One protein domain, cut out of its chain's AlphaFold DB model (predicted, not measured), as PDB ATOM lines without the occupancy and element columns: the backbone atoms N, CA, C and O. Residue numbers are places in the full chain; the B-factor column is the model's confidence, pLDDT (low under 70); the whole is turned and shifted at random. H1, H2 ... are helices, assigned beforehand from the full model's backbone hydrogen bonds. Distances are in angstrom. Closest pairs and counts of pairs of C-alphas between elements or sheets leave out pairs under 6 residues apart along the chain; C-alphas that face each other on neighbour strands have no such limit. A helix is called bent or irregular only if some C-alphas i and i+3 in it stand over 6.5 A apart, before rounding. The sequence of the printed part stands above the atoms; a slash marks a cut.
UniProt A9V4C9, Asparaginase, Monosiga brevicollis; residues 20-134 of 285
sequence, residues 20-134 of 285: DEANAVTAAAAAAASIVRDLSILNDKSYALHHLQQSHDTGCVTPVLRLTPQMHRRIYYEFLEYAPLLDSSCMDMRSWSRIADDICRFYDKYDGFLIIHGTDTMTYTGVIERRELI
ATOM      1  N   ASP A  20     139.951 131.594 171.268       32.12
ATOM      2  CA  ASP A  20     139.668 131.693 172.705       32.12
ATOM      3  C   ASP A  20     138.617 130.665 173.167       32.12
ATOM      4  O   ASP A  20     138.753 130.083 174.246       32.12
ATOM      5  N   GLU A  21     137.608 130.362 172.342       37.56
ATOM      6  CA  GLU A  21     136.595 129.339 172.641       37.56
ATOM      7  C   GLU A  21     137.180 127.916 172.544       37.56
ATOM      8  O   GLU A  21     136.921 127.079 173.410       37.56
ATOM      9  N   ALA A  22     138.070 127.655 171.577       34.22
ATOM     10  CA  ALA A  22     138.835 126.407 171.494       34.22
ATOM     11  C   ALA A  22     139.803 126.226 172.684       34.22
ATOM     12  O   ALA A  22     139.921 125.127 173.235       34.22
ATOM     13  N   ASN A  23     140.452 127.300 173.145       30.83
ATOM     14  CA  ASN A  23     141.328 127.270 174.320       30.83
ATOM     15  C   ASN A  23     140.548 127.071 175.634       30.83
ATOM     16  O   ASN A  23     141.003 126.331 176.509       30.83
ATOM     17  N   ALA A  24     139.347 127.644 175.765       35.28
ATOM     18  CA  ALA A  24     138.466 127.416 176.914       35.28
ATOM     19  C   ALA A  24     137.895 125.983 176.951       35.28
ATOM     20  O   ALA A  24     137.848 125.368 178.020       35.28
ATOM     21  N   VAL A  25     137.544 125.416 175.787       40.25
ATOM     22  CA  VAL A  25     137.180 123.993 175.629       40.25
ATOM     23  C   VAL A  25     138.320 123.079 176.099       40.25
ATOM     24  O   VAL A  25     138.067 122.051 176.720       40.25
ATOM     25  N   THR A  26     139.577 123.480 175.894       40.72
ATOM     26  CA  THR A  26     140.756 122.686 176.278       40.72
ATOM     27  C   THR A  26     141.021 122.691 177.794       40.72
ATOM     28  O   THR A  26     141.478 121.688 178.342       40.72
ATOM     29  N   ALA A  27     140.710 123.784 178.501       39.22
ATOM     30  CA  ALA A  27     140.986 123.918 179.935       39.22
ATOM     31  C   ALA A  27     139.934 123.244 180.840       39.22
ATOM     32  O   ALA A  27     140.298 122.674 181.870       39.22
ATOM     33  N   ALA A  28     138.648 123.270 180.466       38.62
ATOM     34  CA  ALA A  28     137.580 122.601 181.222       38.62
ATOM     35  C   ALA A  28     137.570 121.080 180.991       38.62
ATOM     36  O   ALA A  28     137.487 120.334 181.964       38.62
ATOM     37  N   ALA A  29     137.833 120.634 179.750       47.28
ATOM     38  CA  ALA A  29     138.012 119.221 179.391       47.28
ATOM     39  C   ALA A  29     139.087 118.480 180.207       47.28
ATOM     40  O   ALA A  29     139.180 117.251 180.172       47.28
ATOM     41  N   ALA A  30     139.914 119.215 180.953       57.06
ATOM     42  CA  ALA A  30     140.912 118.657 181.842       57.06
ATOM     43  C   ALA A  30     140.333 118.145 183.175       57.06
ATOM     44  O   ALA A  30     140.903 117.212 183.735       57.06
ATOM     45  N   ALA A  31     139.232 118.691 183.707       63.41
ATOM     46  CA  ALA A  31     138.824 118.417 185.091       63.41
ATOM     47  C   ALA A  31     138.189 117.028 185.270       63.41
ATOM     48  O   ALA A  31     138.678 116.225 186.074       63.41
ATOM     49  N   ALA A  32     137.143 116.703 184.501       66.00
ATOM     50  CA  ALA A  32     136.499 115.391 184.585       66.00
ATOM     51  C   ALA A  32     137.438 114.286 184.084       66.00
ATOM     52  O   ALA A  32     137.595 113.249 184.736       66.00
ATOM     53  N   ALA A  33     138.144 114.546 182.979       68.38
ATOM     54  CA  ALA A  33     139.153 113.635 182.457       68.38
ATOM     55  C   ALA A  33     140.286 113.384 183.469       68.38
ATOM     56  O   ALA A  33     140.761 112.253 183.573       68.38
ATOM     57  N   SER A  34     140.703 114.390 184.248       71.56
ATOM     58  CA  SER A  34     141.709 114.221 185.306       71.56
ATOM     59  C   SER A  34     141.198 113.346 186.448       71.56
ATOM     60  O   SER A  34     141.902 112.426 186.856       71.56
ATOM     61  N   ILE A  35     139.974 113.570 186.941       77.50
ATOM     62  CA  ILE A  35     139.397 112.747 188.020       77.50
ATOM     63  C   ILE A  35     139.293 111.287 187.575       77.50
ATOM     64  O   ILE A  35     139.710 110.376 188.290       77.50
ATOM     65  N   VAL A  36     138.776 111.052 186.366       77.75
ATOM     66  CA  VAL A  36     138.606 109.695 185.837       77.75
ATOM     67  C   VAL A  36     139.947 108.983 185.674       77.75
ATOM     68  O   VAL A  36     140.041 107.785 185.954       77.75
ATOM     69  N   ARG A  37     141.010 109.704 185.299       76.38
ATOM     70  CA  ARG A  37     142.353 109.121 185.208       76.38
ATOM     71  C   ARG A  37     142.856 108.583 186.535       76.38
ATOM     72  O   ARG A  37     143.624 107.623 186.506       76.38
ATOM     73  N   ASP A  38     142.457 109.152 187.663       81.75
ATOM     74  CA  ASP A  38     142.908 108.705 188.982       81.75
ATOM     75  C   ASP A  38     142.041 107.599 189.583       81.75
ATOM     76  O   ASP A  38     142.503 106.837 190.437       81.75
ATOM     77  N   LEU A  39     140.822 107.423 189.076       84.69
ATOM     78  CA  LEU A  39     139.939 106.343 189.491       84.69
ATOM     79  C   LEU A  39     140.376 105.014 188.880       84.69
ATOM     80  O   LEU A  39     140.126 104.710 187.718       84.69
ATOM     81  N   SER A  40     140.964 104.159 189.712       85.94
ATOM     82  CA  SER A  40     141.513 102.865 189.290       85.94
ATOM     83  C   SER A  40     140.491 101.892 188.675       85.94
ATOM     84  O   SER A  40     140.890 100.954 187.980       85.94
ATOM     85  N   ILE A  41     139.192 102.095 188.929       87.38
ATOM     86  CA  ILE A  41     138.096 101.343 188.301       87.38
ATOM     87  C   ILE A  41     137.840 101.796 186.857       87.38
ATOM     88  O   ILE A  41     137.495 100.973 186.016       87.38
ATOM     89  N   LEU A  42     138.063 103.077 186.557       86.81
ATOM     90  CA  LEU A  42     137.868 103.660 185.232       86.81
ATOM     91  C   LEU A  42     139.167 103.719 184.419       86.81
ATOM     92  O   LEU A  42     139.107 103.759 183.194       86.81
ATOM     93  N   ASN A  43     140.332 103.676 185.070       88.50
ATOM     94  CA  ASN A  43     141.632 103.740 184.414       88.50
ATOM     95  C   ASN A  43     142.635 102.718 184.978       88.50
ATOM     96  O   ASN A  43     143.227 102.892 186.048       88.50
ATOM     97  N   ASP A  44     142.874 101.653 184.224       89.50
ATOM     98  CA  ASP A  44     143.909 100.656 184.476       89.50
ATOM     99  C   ASP A  44     145.272 101.166 183.982       89.50
ATOM    100  O   ASP A  44     145.754 100.832 182.894       89.50
ATOM    101  N   LYS A  45     145.888 102.009 184.820       84.75
ATOM    102  CA  LYS A  45     147.180 102.656 184.548       84.75
ATOM    103  C   LYS A  45     148.288 101.647 184.238       84.75
ATOM    104  O   LYS A  45     149.121 101.911 183.377       84.75
ATOM    105  N   SER A  46     148.299 100.496 184.918       84.56
ATOM    106  CA  SER A  46     149.307  99.461 184.684       84.56
ATOM    107  C   SER A  46     149.203  98.881 183.282       84.56
ATOM    108  O   SER A  46     150.211  98.809 182.587       84.56
ATOM    109  N   TYR A  47     148.000  98.532 182.832       85.81
ATOM    110  CA  TYR A  47     147.808  98.023 181.481       85.81
ATOM    111  C   TYR A  47     148.150  99.082 180.430       85.81
ATOM    112  O   TYR A  47     148.861  98.787 179.471       85.81
ATOM    113  N   ALA A  48     147.685 100.321 180.629       81.69
ATOM    114  CA  ALA A  48     147.955 101.427 179.716       81.69
ATOM    115  C   ALA A  48     149.467 101.651 179.528       81.69
ATOM    116  O   ALA A  48     149.939 101.724 178.398       81.69
ATOM    117  N   LEU A  49     150.236 101.664 180.623       79.19
ATOM    118  CA  LEU A  49     151.686 101.877 180.590       79.19
ATOM    119  C   LEU A  49     152.442 100.779 179.821       79.19
ATOM    120  O   LEU A  49     153.422 101.076 179.145       79.19
ATOM    121  N   HIS A  50     151.995  99.524 179.920       80.31
ATOM    122  CA  HIS A  50     152.677  98.387 179.292       80.31
ATOM    123  C   HIS A  50     152.276  98.167 177.827       80.31
ATOM    124  O   HIS A  50     153.076  97.638 177.058       80.31
ATOM    125  N   HIS A  51     151.053  98.544 177.436       77.94
ATOM    126  CA  HIS A  51     150.483  98.170 176.136       77.94
ATOM    127  C   HIS A  51     150.226  99.334 175.176       77.94
ATOM    128  O   HIS A  51     150.122  99.095 173.977       77.94
ATOM    129  N   LEU A  52     150.145 100.576 175.660       74.12
ATOM    130  CA  LEU A  52     149.852 101.757 174.840       74.12
ATOM    131  C   LEU A  52     151.075 102.669 174.686       74.12
ATOM    132  O   LEU A  52     150.931 103.877 174.832       74.12
ATOM    133  N   GLN A  53     152.265 102.089 174.458       56.31
ATOM    134  CA  GLN A  53     153.561 102.783 174.318       56.31
ATOM    135  C   GLN A  53     153.420 104.258 173.896       56.31
ATOM    136  O   GLN A  53     152.860 104.549 172.844       56.31
ATOM    137  N   GLN A  54     153.916 105.151 174.760       55.03
ATOM    138  CA  GLN A  54     153.744 106.608 174.737       55.03
ATOM    139  C   GLN A  54     153.614 107.203 173.322       55.03
ATOM    140  O   GLN A  54     154.603 107.371 172.609       55.03
ATOM    141  N   SER A  55     152.397 107.604 172.943       44.84
ATOM    142  CA  SER A  55     152.197 108.617 171.908       44.84
ATOM    143  C   SER A  55     152.760 109.940 172.440       44.84
ATOM    144  O   SER A  55     152.127 110.669 173.202       44.84
ATOM    145  N   HIS A  56     154.016 110.203 172.091       42.19
ATOM    146  CA  HIS A  56     154.853 111.265 172.648       42.19
ATOM    147  C   HIS A  56     154.448 112.709 172.295       42.19
ATOM    148  O   HIS A  56     155.158 113.619 172.708       42.19
ATOM    149  N   ASP A  57     153.324 112.956 171.617       42.00
ATOM    150  CA  ASP A  57     153.019 114.299 171.092       42.00
ATOM    151  C   ASP A  57     151.954 115.106 171.854       42.00
ATOM    152  O   ASP A  57     151.798 116.293 171.582       42.00
ATOM    153  N   THR A  58     151.241 114.543 172.839       42.97
ATOM    154  CA  THR A  58     150.192 115.313 173.558       42.97
ATOM    155  C   THR A  58     150.094 115.084 175.069       42.97
ATOM    156  O   THR A  58     149.199 115.633 175.708       42.97
ATOM    157  N   GLY A  59     150.983 114.298 175.691       46.44
ATOM    158  CA  GLY A  59     150.983 114.086 177.156       46.44
ATOM    159  C   GLY A  59     149.696 113.451 177.720       46.44
ATOM    160  O   GLY A  59     149.486 113.393 178.933       46.44
ATOM    161  N   CYS A  60     148.819 112.963 176.845       51.53
ATOM    162  CA  CYS A  60     147.476 112.510 177.159       51.53
ATOM    163  C   CYS A  60     147.375 111.011 176.859       51.53
ATOM    164  O   CYS A  60     147.176 110.609 175.718       51.53
ATOM    165  N   VAL A  61     147.553 110.170 177.882       62.59
ATOM    166  CA  VAL A  61     147.367 108.718 177.746       62.59
ATOM    167  C   VAL A  61     145.871 108.415 177.681       62.59
ATOM    168  O   VAL A  61     145.134 108.783 178.599       62.59
ATOM    169  N   THR A  62     145.430 107.732 176.621       73.06
ATOM    170  CA  THR A  62     144.053 107.237 176.478       73.06
ATOM    171  C   THR A  62     143.704 106.332 177.666       73.06
ATOM    172  O   THR A  62     144.397 105.332 177.886       73.06
ATOM    173  N   PRO A  63     142.667 106.654 178.460       80.81
ATOM    174  CA  PRO A  63     142.289 105.834 179.599       80.81
ATOM    175  C   PRO A  63     141.760 104.472 179.143       80.81
ATOM    176  O   PRO A  63     141.118 104.326 178.099       80.81
ATOM    177  N   VAL A  64     142.040 103.456 179.958       87.50
ATOM    178  CA  VAL A  64     141.652 102.072 179.674       87.50
ATOM    179  C   VAL A  64     140.795 101.550 180.810       87.50
ATOM    180  O   VAL A  64     141.251 101.507 181.953       87.50
ATOM    181  N   LEU A  65     139.569 101.121 180.511       87.62
ATOM    182  CA  LEU A  65     138.662 100.619 181.538       87.62
ATOM    183  C   LEU A  65     139.235  99.347 182.175       87.62
ATOM    184  O   LEU A  65     139.719  98.449 181.472       87.62
ATOM    185  N   ARG A  66     139.167  99.251 183.508       88.31
ATOM    186  CA  ARG A  66     139.609  98.053 184.230       88.31
ATOM    187  C   ARG A  66     138.802  96.841 183.765       88.31
ATOM    188  O   ARG A  66     137.579  96.891 183.701       88.31
ATOM    189  N   LEU A  67     139.497  95.739 183.480       87.38
ATOM    190  CA  LEU A  67     138.846  94.495 183.077       87.38
ATOM    191  C   LEU A  67     138.132  93.885 184.285       87.38
ATOM    192  O   LEU A  67     138.736  93.725 185.346       87.38
ATOM    193  N   THR A  68     136.874  93.503 184.106       84.75
ATOM    194  CA  THR A  68     136.136  92.674 185.061       84.75
ATOM    195  C   THR A  68     135.956  91.262 184.496       84.75
ATOM    196  O   THR A  68     136.024  91.082 183.278       84.75
ATOM    197  N   PRO A  69     135.715  90.234 185.335       85.81
ATOM    198  CA  PRO A  69     135.518  88.858 184.863       85.81
ATOM    199  C   PRO A  69     134.386  88.687 183.839       85.81
ATOM    200  O   PRO A  69     134.376  87.719 183.087       85.81
ATOM    201  N   GLN A  70     133.428  89.616 183.813       85.12
ATOM    202  CA  GLN A  70     132.286  89.619 182.900       85.12
ATOM    203  C   GLN A  70     132.607  90.247 181.533       85.12
ATOM    204  O   GLN A  70     131.784  90.188 180.623       85.12
ATOM    205  N   MET A  71     133.772  90.878 181.374       82.38
ATOM    206  CA  MET A  71     134.160  91.547 180.137       82.38
ATOM    207  C   MET A  71     134.947  90.608 179.224       82.38
ATOM    208  O   MET A  71     135.977  90.060 179.602       82.38
ATOM    209  N   HIS A  72     134.499  90.498 177.974       85.00
ATOM    210  CA  HIS A  72     135.167  89.698 176.939       85.00
ATOM    211  C   HIS A  72     136.057  90.529 176.001       85.00
ATOM    212  O   HIS A  72     136.748  89.975 175.150       85.00
ATOM    213  N   ARG A  73     136.031  91.862 176.126       85.06
ATOM    214  CA  ARG A  73     136.825  92.794 175.314       85.06
ATOM    215  C   ARG A  73     137.396  93.896 176.195       85.06
ATOM    216  O   ARG A  73     136.808  94.260 177.213       85.06
ATOM    217  N   ARG A  74     138.542  94.433 175.782       87.56
ATOM    218  CA  ARG A  74     139.142  95.603 176.417       87.56
ATOM    219  C   ARG A  74     138.483  96.871 175.880       87.56
ATOM    220  O   ARG A  74     138.284  96.971 174.675       87.56
ATOM    221  N   ILE A  75     138.156  97.810 176.766       87.50
ATOM    222  CA  ILE A  75     137.495  99.066 176.398       87.50
ATOM    223  C   ILE A  75     138.484 100.217 176.574       87.50
ATOM    224  O   ILE A  75     138.984 100.459 177.675       87.50
ATOM    225  N   TYR A  76     138.739 100.909 175.469       86.94
ATOM    226  CA  TYR A  76     139.454 102.177 175.403       86.94
ATOM    227  C   TYR A  76     138.422 103.266 175.151       86.94
ATOM    228  O   TYR A  76     137.459 103.034 174.421       86.94
ATOM    229  N   TYR A  77     138.600 104.433 175.756       84.56
ATOM    230  CA  TYR A  77     137.658 105.530 175.581       84.56
ATOM    231  C   TYR A  77     138.380 106.873 175.600       84.56
ATOM    232  O   TYR A  77     139.437 107.022 176.209       84.56
ATOM    233  N   GLU A  78     137.807 107.847 174.904       83.50
ATOM    234  CA  GLU A  78     138.272 109.232 174.873       83.50
ATOM    235  C   GLU A  78     137.186 110.135 175.472       83.50
ATOM    236  O   GLU A  78     135.999 109.810 175.421       83.50
ATOM    237  N   PHE A  79     137.599 111.265 176.049       81.00
ATOM    238  CA  PHE A  79     136.681 112.274 176.567       81.00
ATOM    239  C   PHE A  79     136.503 113.400 175.559       81.00
ATOM    240  O   PHE A  79     137.482 113.981 175.093       81.00
ATOM    241  N   LEU A  80     135.246 113.742 175.302       83.06
ATOM    242  CA  LEU A  80     134.853 115.016 174.724       83.06
ATOM    243  C   LEU A  80     134.011 115.738 175.774       83.06
ATOM    244  O   LEU A  80     132.908 115.295 176.092       83.06
ATOM    245  N   GLU A  81     134.549 116.810 176.348       83.44
ATOM    246  CA  GLU A  81     133.846 117.618 177.344       83.44
ATOM    247  C   GLU A  81     133.344 118.908 176.693       83.44
ATOM    248  O   GLU A  81     134.104 119.619 176.031       83.44
ATOM    249  N   TYR A  82     132.057 119.208 176.864       85.19
ATOM    250  CA  TYR A  82     131.491 120.454 176.364       85.19
ATOM    251  C   TYR A  82     131.854 121.624 177.271       85.19
ATOM    252  O   TYR A  82     131.790 121.528 178.494       85.19
ATOM    253  N   ALA A  83     132.160 122.759 176.650       82.69
ATOM    254  CA  ALA A  83     132.249 124.040 177.325       82.69
ATOM    255  C   ALA A  83     131.189 124.997 176.740       82.69
ATOM    256  O   ALA A  83     131.070 125.082 175.512       82.69
ATOM    257  N   PRO A  84     130.420 125.701 177.592       87.62
ATOM    258  CA  PRO A  84     130.279 125.455 179.031       87.62
ATOM    259  C   PRO A  84     129.575 124.114 179.316       87.62
ATOM    260  O   PRO A  84     128.823 123.609 178.481       87.62
ATOM    261  N   LEU A  85     129.781 123.563 180.515       86.88
ATOM    262  CA  LEU A  85     128.907 122.507 181.025       86.88
ATOM    263  C   LEU A  85     127.514 123.092 181.274       86.88
ATOM    264  O   LEU A  85     127.383 124.208 181.782       86.88
ATOM    265  N   LEU A  86     126.480 122.332 180.918       86.94
ATOM    266  CA  LEU A  86     125.091 122.751 181.062       86.94
ATOM    267  C   LEU A  86     124.396 121.955 182.160       86.94
ATOM    268  O   LEU A  86     124.554 120.737 182.258       86.94
ATOM    269  N   ASP A  87     123.569 122.649 182.938       89.25
ATOM    270  CA  ASP A  87     122.521 121.994 183.706       89.25
ATOM    271  C   ASP A  87     121.461 121.438 182.743       89.25
ATOM    272  O   ASP A  87     121.085 122.101 181.771       89.25
ATOM    273  N   SER A  88     120.969 120.221 182.995       86.06
ATOM    274  CA  SER A  88     120.041 119.566 182.066       86.06
ATOM    275  C   SER A  88     118.729 120.338 181.892       86.06
ATOM    276  O   SER A  88     118.158 120.316 180.804       86.06
ATOM    277  N   SER A  89     118.277 121.090 182.901       84.38
ATOM    278  CA  SER A  89     117.085 121.943 182.793       84.38
ATOM    279  C   SER A  89     117.272 123.142 181.852       84.38
ATOM    280  O   SER A  89     116.287 123.701 181.373       84.38
ATOM    281  N   CYS A  90     118.519 123.510 181.540       88.00
ATOM    282  CA  CYS A  90     118.862 124.572 180.593       88.00
ATOM    283  C   CYS A  90     119.121 124.060 179.167       88.00
ATOM    284  O   CYS A  90     119.427 124.861 178.285       88.00
ATOM    285  N   MET A  91     119.048 122.748 178.926       84.19
ATOM    286  CA  MET A  91     119.285 122.189 177.596       84.19
ATOM    287  C   MET A  91     118.102 122.426 176.658       84.19
ATOM    288  O   MET A  91     116.943 122.315 177.050       84.19
ATOM    289  N   ASP A  92     118.419 122.710 175.396       80.94
ATOM    290  CA  ASP A  92     117.450 122.955 174.335       80.94
ATOM    291  C   ASP A  92     117.778 122.147 173.064       80.94
ATOM    292  O   ASP A  92     118.715 121.343 173.014       80.94
ATOM    293  N   MET A  93     117.006 122.387 172.000       80.19
ATOM    294  CA  MET A  93     117.176 121.711 170.709       80.19
ATOM    295  C   MET A  93     118.553 121.908 170.072       80.19
ATOM    296  O   MET A  93     119.008 121.038 169.327       80.19
ATOM    297  N   ARG A  94     119.232 123.029 170.340       82.62
ATOM    298  CA  ARG A  94     120.565 123.303 169.788       82.62
ATOM    299  C   ARG A  94     121.595 122.429 170.480       82.62
ATOM    300  O   ARG A  94     122.428 121.830 169.805       82.62
ATOM    301  N   SER A  95     121.490 122.299 171.802       83.31
ATOM    302  CA  SER A  95     122.337 121.402 172.588       83.31
ATOM    303  C   SER A  95     122.205 119.954 172.120       83.31
ATOM    304  O   SER A  95     123.213 119.269 171.961       83.31
ATOM    305  N   TRP A  96     120.987 119.492 171.827       79.62
ATOM    306  CA  TRP A  96     120.783 118.134 171.318       79.62
ATOM    307  C   TRP A  96     121.283 117.936 169.888       79.62
ATOM    308  O   TRP A  96     121.893 116.913 169.594       79.62
ATOM    309  N   SER A  97     121.074 118.923 169.011       78.94
ATOM    310  CA  SER A  97     121.588 118.869 167.635       78.94
ATOM    311  C   SER A  97     123.115 118.798 167.624       78.94
ATOM    312  O   SER A  97     123.680 117.983 166.903       78.94
ATOM    313  N   ARG A  98     123.779 119.561 168.504       83.00
ATOM    314  CA  ARG A  98     125.234 119.503 168.695       83.00
ATOM    315  C   ARG A  98     125.711 118.104 169.094       83.00
ATOM    316  O   ARG A  98     126.659 117.609 168.499       83.00
ATOM    317  N   ILE A  99     125.038 117.458 170.054       83.31
ATOM    318  CA  ILE A  99     125.366 116.081 170.468       83.31
ATOM    319  C   ILE A  99     125.268 115.118 169.279       83.31
ATOM    320  O   ILE A  99     126.188 114.336 169.043       83.31
ATOM    321  N   ALA A 100     124.180 115.201 168.512       78.12
ATOM    322  CA  ALA A 100     123.979 114.342 167.353       78.12
ATOM    323  C   ALA A 100     125.038 114.591 166.261       78.12
ATOM    324  O   ALA A 100     125.589 113.637 165.709       78.12
ATOM    325  N   ASP A 101     125.373 115.853 165.982       79.00
ATOM    326  CA  ASP A 101     126.417 116.226 165.024       79.00
ATOM    327  C   ASP A 101     127.798 115.700 165.444       79.00
ATOM    328  O   ASP A 101     128.533 115.169 164.608       79.00
ATOM    329  N   ASP A 102     128.138 115.769 166.734       83.06
ATOM    330  CA  ASP A 102     129.392 115.222 167.256       83.06
ATOM    331  C   ASP A 102     129.425 113.685 167.161       83.06
ATOM    332  O   ASP A 102     130.429 113.119 166.720       83.06
ATOM    333  N   ILE A 103     128.318 112.990 167.449       81.50
ATOM    334  CA  ILE A 103     128.212 111.540 167.203       81.50
ATOM    335  C   ILE A 103     128.422 111.232 165.724       81.50
ATOM    336  O   ILE A 103     129.186 110.328 165.395       81.50
ATOM    337  N   CYS A 104     127.797 111.993 164.823       77.06
ATOM    338  CA  CYS A 104     127.951 111.829 163.378       77.06
ATOM    339  C   CYS A 104     129.405 111.996 162.940       77.06
ATOM    340  O   CYS A 104     129.946 111.160 162.217       77.06
ATOM    341  N   ARG A 105     130.061 113.048 163.436       80.94
ATOM    342  CA  ARG A 105     131.462 113.357 163.155       80.94
ATOM    343  C   ARG A 105     132.397 112.225 163.568       80.94
ATOM    344  O   ARG A 105     133.372 111.953 162.870       80.94
ATOM    345  N   PHE A 106     132.122 111.586 164.700       81.75
ATOM    346  CA  PHE A 106     132.978 110.548 165.263       81.75
ATOM    347  C   PHE A 106     132.488 109.123 164.990       81.75
ATOM    348  O   PHE A 106     133.144 108.172 165.417       81.75
ATOM    349  N   TYR A 107     131.380 108.964 164.261       79.38
ATOM    350  CA  TYR A 107     130.669 107.695 164.097       79.38
ATOM    351  C   TYR A 107     131.564 106.575 163.569       79.38
ATOM    352  O   TYR A 107     131.497 105.442 164.037       79.38
ATOM    353  N   ASP A 108     132.447 106.898 162.621       81.81
ATOM    354  CA  ASP A 108     133.368 105.932 162.027       81.81
ATOM    355  C   ASP A 108     134.615 105.656 162.884       81.81
ATOM    356  O   ASP A 108     135.253 104.624 162.684       81.81
ATOM    357  N   LYS A 109     134.941 106.530 163.848       82.50
ATOM    358  CA  LYS A 109     136.142 106.430 164.697       82.50
ATOM    359  C   LYS A 109     135.942 105.517 165.914       82.50
ATOM    360  O   LYS A 109     136.918 104.928 166.373       82.50
ATOM    361  N   TYR A 110     134.719 105.395 166.436       81.81
ATOM    362  CA  TYR A 110     134.442 104.643 167.668       81.81
ATOM    363  C   TYR A 110     133.408 103.533 167.475       81.81
ATOM    364  O   TYR A 110     132.527 103.606 166.620       81.81
ATOM    365  N   ASP A 111     133.507 102.506 168.321       81.50
ATOM    366  CA  ASP A 111     132.554 101.391 168.366       81.50
ATOM    367  C   ASP A 111     131.254 101.743 169.110       81.50
ATOM    368  O   ASP A 111     130.245 101.055 168.954       81.50
ATOM    369  N   GLY A 112     131.271 102.794 169.933       79.25
ATOM    370  CA  GLY A 112     130.123 103.228 170.721       79.25
ATOM    371  C   GLY A 112     130.351 104.570 171.409       79.25
ATOM    372  O   GLY A 112     131.482 105.043 171.523       79.25
ATOM    373  N   PHE A 113     129.254 105.162 171.880       80.94
ATOM    374  CA  PHE A 113     129.225 106.477 172.515       80.94
ATOM    375  C   PHE A 113     128.564 106.388 173.890       80.94
ATOM    376  O   PHE A 113     127.556 105.703 174.062       80.94
ATOM    377  N   LEU A 114     129.129 107.099 174.866       82.06
ATOM    378  CA  LEU A 114     128.536 107.298 176.183       82.06
ATOM    379  C   LEU A 114     128.330 108.796 176.391       82.06
ATOM    380  O   LEU A 114     129.299 109.548 176.455       82.06
ATOM    381  N   ILE A 115     127.073 109.215 176.527       83.81
ATOM    382  CA  ILE A 115     126.722 110.598 176.845       83.81
ATOM    383  C   ILE A 115     126.448 110.686 178.344       83.81
ATOM    384  O   ILE A 115     125.528 110.044 178.855       83.81
ATOM    385  N   ILE A 116     127.236 111.493 179.052       83.38
ATOM    386  CA  ILE A 116     126.965 111.843 180.448       83.38
ATOM    387  C   ILE A 116     126.009 113.036 180.448       83.38
ATOM    388  O   ILE A 116     126.289 114.055 179.823       83.38
ATOM    389  N   HIS A 117     124.874 112.900 181.129       84.44
ATOM    390  CA  HIS A 117     123.781 113.866 181.075       84.44
ATOM    391  C   HIS A 117     123.116 114.022 182.448       84.44
ATOM    392  O   HIS A 117     123.012 113.051 183.199       84.44
ATOM    393  N   GLY A 118     122.645 115.230 182.772       81.38
ATOM    394  CA  GLY A 118     121.844 115.477 183.979       81.38
ATOM    395  C   GLY A 118     120.461 114.817 183.907       81.38
ATOM    396  O   GLY A 118     119.977 114.479 182.830       81.38
ATOM    397  N   THR A 119     119.805 114.600 185.044       77.75
ATOM    398  CA  THR A 119     118.610 113.742 185.115       77.75
ATOM    399  C   THR A 119     117.319 114.392 184.623       77.75
ATOM    400  O   THR A 119     116.453 113.677 184.119       77.75
ATOM    401  N   ASP A 120     117.182 115.714 184.733       75.88
ATOM    402  CA  ASP A 120     115.883 116.396 184.611       75.88
ATOM    403  C   ASP A 120     115.305 116.330 183.198       75.88
ATOM    404  O   ASP A 120     114.100 116.163 183.014       75.88
ATOM    405  N   THR A 121     116.173 116.415 182.189       77.44
ATOM    406  CA  THR A 121     115.782 116.357 180.773       77.44
ATOM    407  C   THR A 121     116.397 115.172 180.033       77.44
ATOM    408  O   THR A 121     116.286 115.081 178.812       77.44
ATOM    409  N   MET A 122     116.986 114.205 180.752       74.12
ATOM    410  CA  MET A 122     117.600 113.015 180.145       74.12
ATOM    411  C   MET A 122     116.627 112.253 179.245       74.12
ATOM    412  O   MET A 122     117.034 111.694 178.236       74.12
ATOM    413  N   THR A 123     115.337 112.232 179.579       65.19
ATOM    414  CA  THR A 123     114.306 111.592 178.754       65.19
ATOM    415  C   THR A 123     114.064 112.326 177.438       65.19
ATOM    416  O   THR A 123     113.794 111.670 176.437       65.19
ATOM    417  N   TYR A 124     114.210 113.653 177.397       66.38
ATOM    418  CA  TYR A 124     114.122 114.427 176.156       66.38
ATOM    419  C   TYR A 124     115.318 114.125 175.244       66.38
ATOM    420  O   TYR A 124     115.129 113.905 174.050       66.38
ATOM    421  N   THR A 125     116.519 114.009 175.816       62.62
ATOM    422  CA  THR A 125     117.752 113.668 175.086       62.62
ATOM    423  C   THR A 125     117.811 112.189 174.690       62.62
ATOM    424  O   THR A 125     118.208 111.849 173.586       62.62
ATOM    425  N   GLY A 126     117.365 111.274 175.548       55.69
ATOM    426  CA  GLY A 126     117.373 109.831 175.285       55.69
ATOM    427  C   GLY A 126     116.351 109.388 174.236       55.69
ATOM    428  O   GLY A 126     116.495 108.319 173.660       55.69
ATOM    429  N   VAL A 127     115.330 110.203 173.954       52.09
ATOM    430  CA  VAL A 127     114.444 110.017 172.789       52.09
ATOM    431  C   VAL A 127     115.166 110.397 171.490       52.09
ATOM    432  O   VAL A 127     114.826 109.868 170.434       52.09
ATOM    433  N   ILE A 128     116.188 111.259 171.577       48.94
ATOM    434  CA  ILE A 128     117.060 111.635 170.458       48.94
ATOM    435  C   ILE A 128     118.107 110.543 170.171       48.94
ATOM    436  O   ILE A 128     118.544 110.368 169.036       48.94
ATOM    437  N   GLU A 129     118.420 109.720 171.170       46.22
ATOM    438  CA  GLU A 129     119.373 108.616 171.080       46.22
ATOM    439  C   GLU A 129     118.645 107.264 170.965       46.22
ATOM    440  O   GLU A 129     118.095 106.712 171.919       46.22
ATOM    441  N   ARG A 130     118.611 106.693 169.759       45.06
ATOM    442  CA  ARG A 130     117.910 105.429 169.483       45.06
ATOM    443  C   ARG A 130     118.547 104.270 170.271       45.06
ATOM    444  O   ARG A 130     119.704 103.937 170.042       45.06
ATOM    445  N   ARG A 131     117.783 103.558 171.113       39.97
ATOM    446  CA  ARG A 131     118.258 102.349 171.837       39.97
ATOM    447  C   ARG A 131     118.788 101.229 170.930       39.97
ATOM    448  O   ARG A 131     119.630 100.449 171.358       39.97
ATOM    449  N   GLU A 132     118.344 101.168 169.677       39.84
ATOM    450  CA  GLU A 132     118.867 100.220 168.678       39.84
ATOM    451  C   GLU A 132     120.296 100.557 168.204       39.84
ATOM    452  O   GLU A 132     120.916  99.738 167.537       39.84
ATOM    453  N   LEU A 133     120.846 101.724 168.569       44.00
ATOM    454  CA  LEU A 133     122.224 102.135 168.265       44.00
ATOM    455  C   LEU A 133     123.233 101.762 169.361       44.00
ATOM    456  O   LEU A 133     124.410 102.084 169.224       44.00
ATOM    457  N   ILE A 134     122.825 101.038 170.416       47.25
ATOM    458  CA  ILE A 134     123.788 100.438 171.366       47.25
ATOM    459  C   ILE A 134     124.730  99.468 170.622       47.25
ATOM    460  O   ILE A 134     125.872  99.262 171.029       47.25
TER     461      ILE A 134
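This is residues 20 to 134 of the 285 residues of the protein "Asparaginase" of Monosiga brevicollis (UniProt A9V4C9). Five helices, none touching another, are strung along long stretches without named elements, and one such stretch runs through the middle of the domain. H2 lies at one end, H3, H4 and H5 gather loosely at the other, and H1 runs slantwise from one corner toward H2. From H2 the stretch of residues 52 to 92 makes a loop, goes out to a turn near residue 70, folds back beside itself and passes through the middle toward H3. The printed part has 115 residues with five named helices, H1 to H5 in order along the chain, and no named strand; the class is all helix, though under half of the residues, 49 of 115, are in named elements. The whole is only just compact, close to loose, with a radius of gyration of the C-alphas of 15.9 A and spans of 43 by 39 by 26 A.

H1, residues 20 to 38, is the longest helix and has a kink of 29 degrees near residue 32. It is only just irregular: C-alphas 29 and 32 are 6.6 A apart. H1 and H2, residues 45 to 51, are only just apart, their closest C-alphas 8.1 A from each other. H3, residues 93 to 106, and H4, residues 122 to 126, are close but not clearly touching; their closest C-alphas, those of Trp 96 and Thr 125, are 6.6 A apart. H5, residues 131 to 134, is apart from the other four helices. Each O i to N i+4 pair is within hydrogen-bond range in H2, H3 and H4, against 11 of 15 in H1; H5 is too short for such a pair.

H1 begins at C-alpha 20, (139.668, 131.693, 172.705), and measures 28.4 A from first to last C-alpha. H3 measures 20.1 A and begins at C-alpha 93, (117.176, 121.711, 170.709). H2, of seven residues, measures 10.1 A. H4 has five residues, and H5 has four and ends at C-alpha 134, (123.788, 100.438, 171.366).

The two C-alphas farthest apart, those of Asp 20 and Pro 69, are 44.7 A from each other. The printed part has no cut. The links H2 to H3, of 41 residues, and H3 to H4, of 15 residues, are long; H1 to H2 is short and H4 to H5 is tight. Residues 104 to 109, of which 104 to 106 belong to H3, stand free. The mean pLDDT of the printed part is 72.1, and it is under 70 in residues 20 to 33, 53 to 61 and 123 to 134.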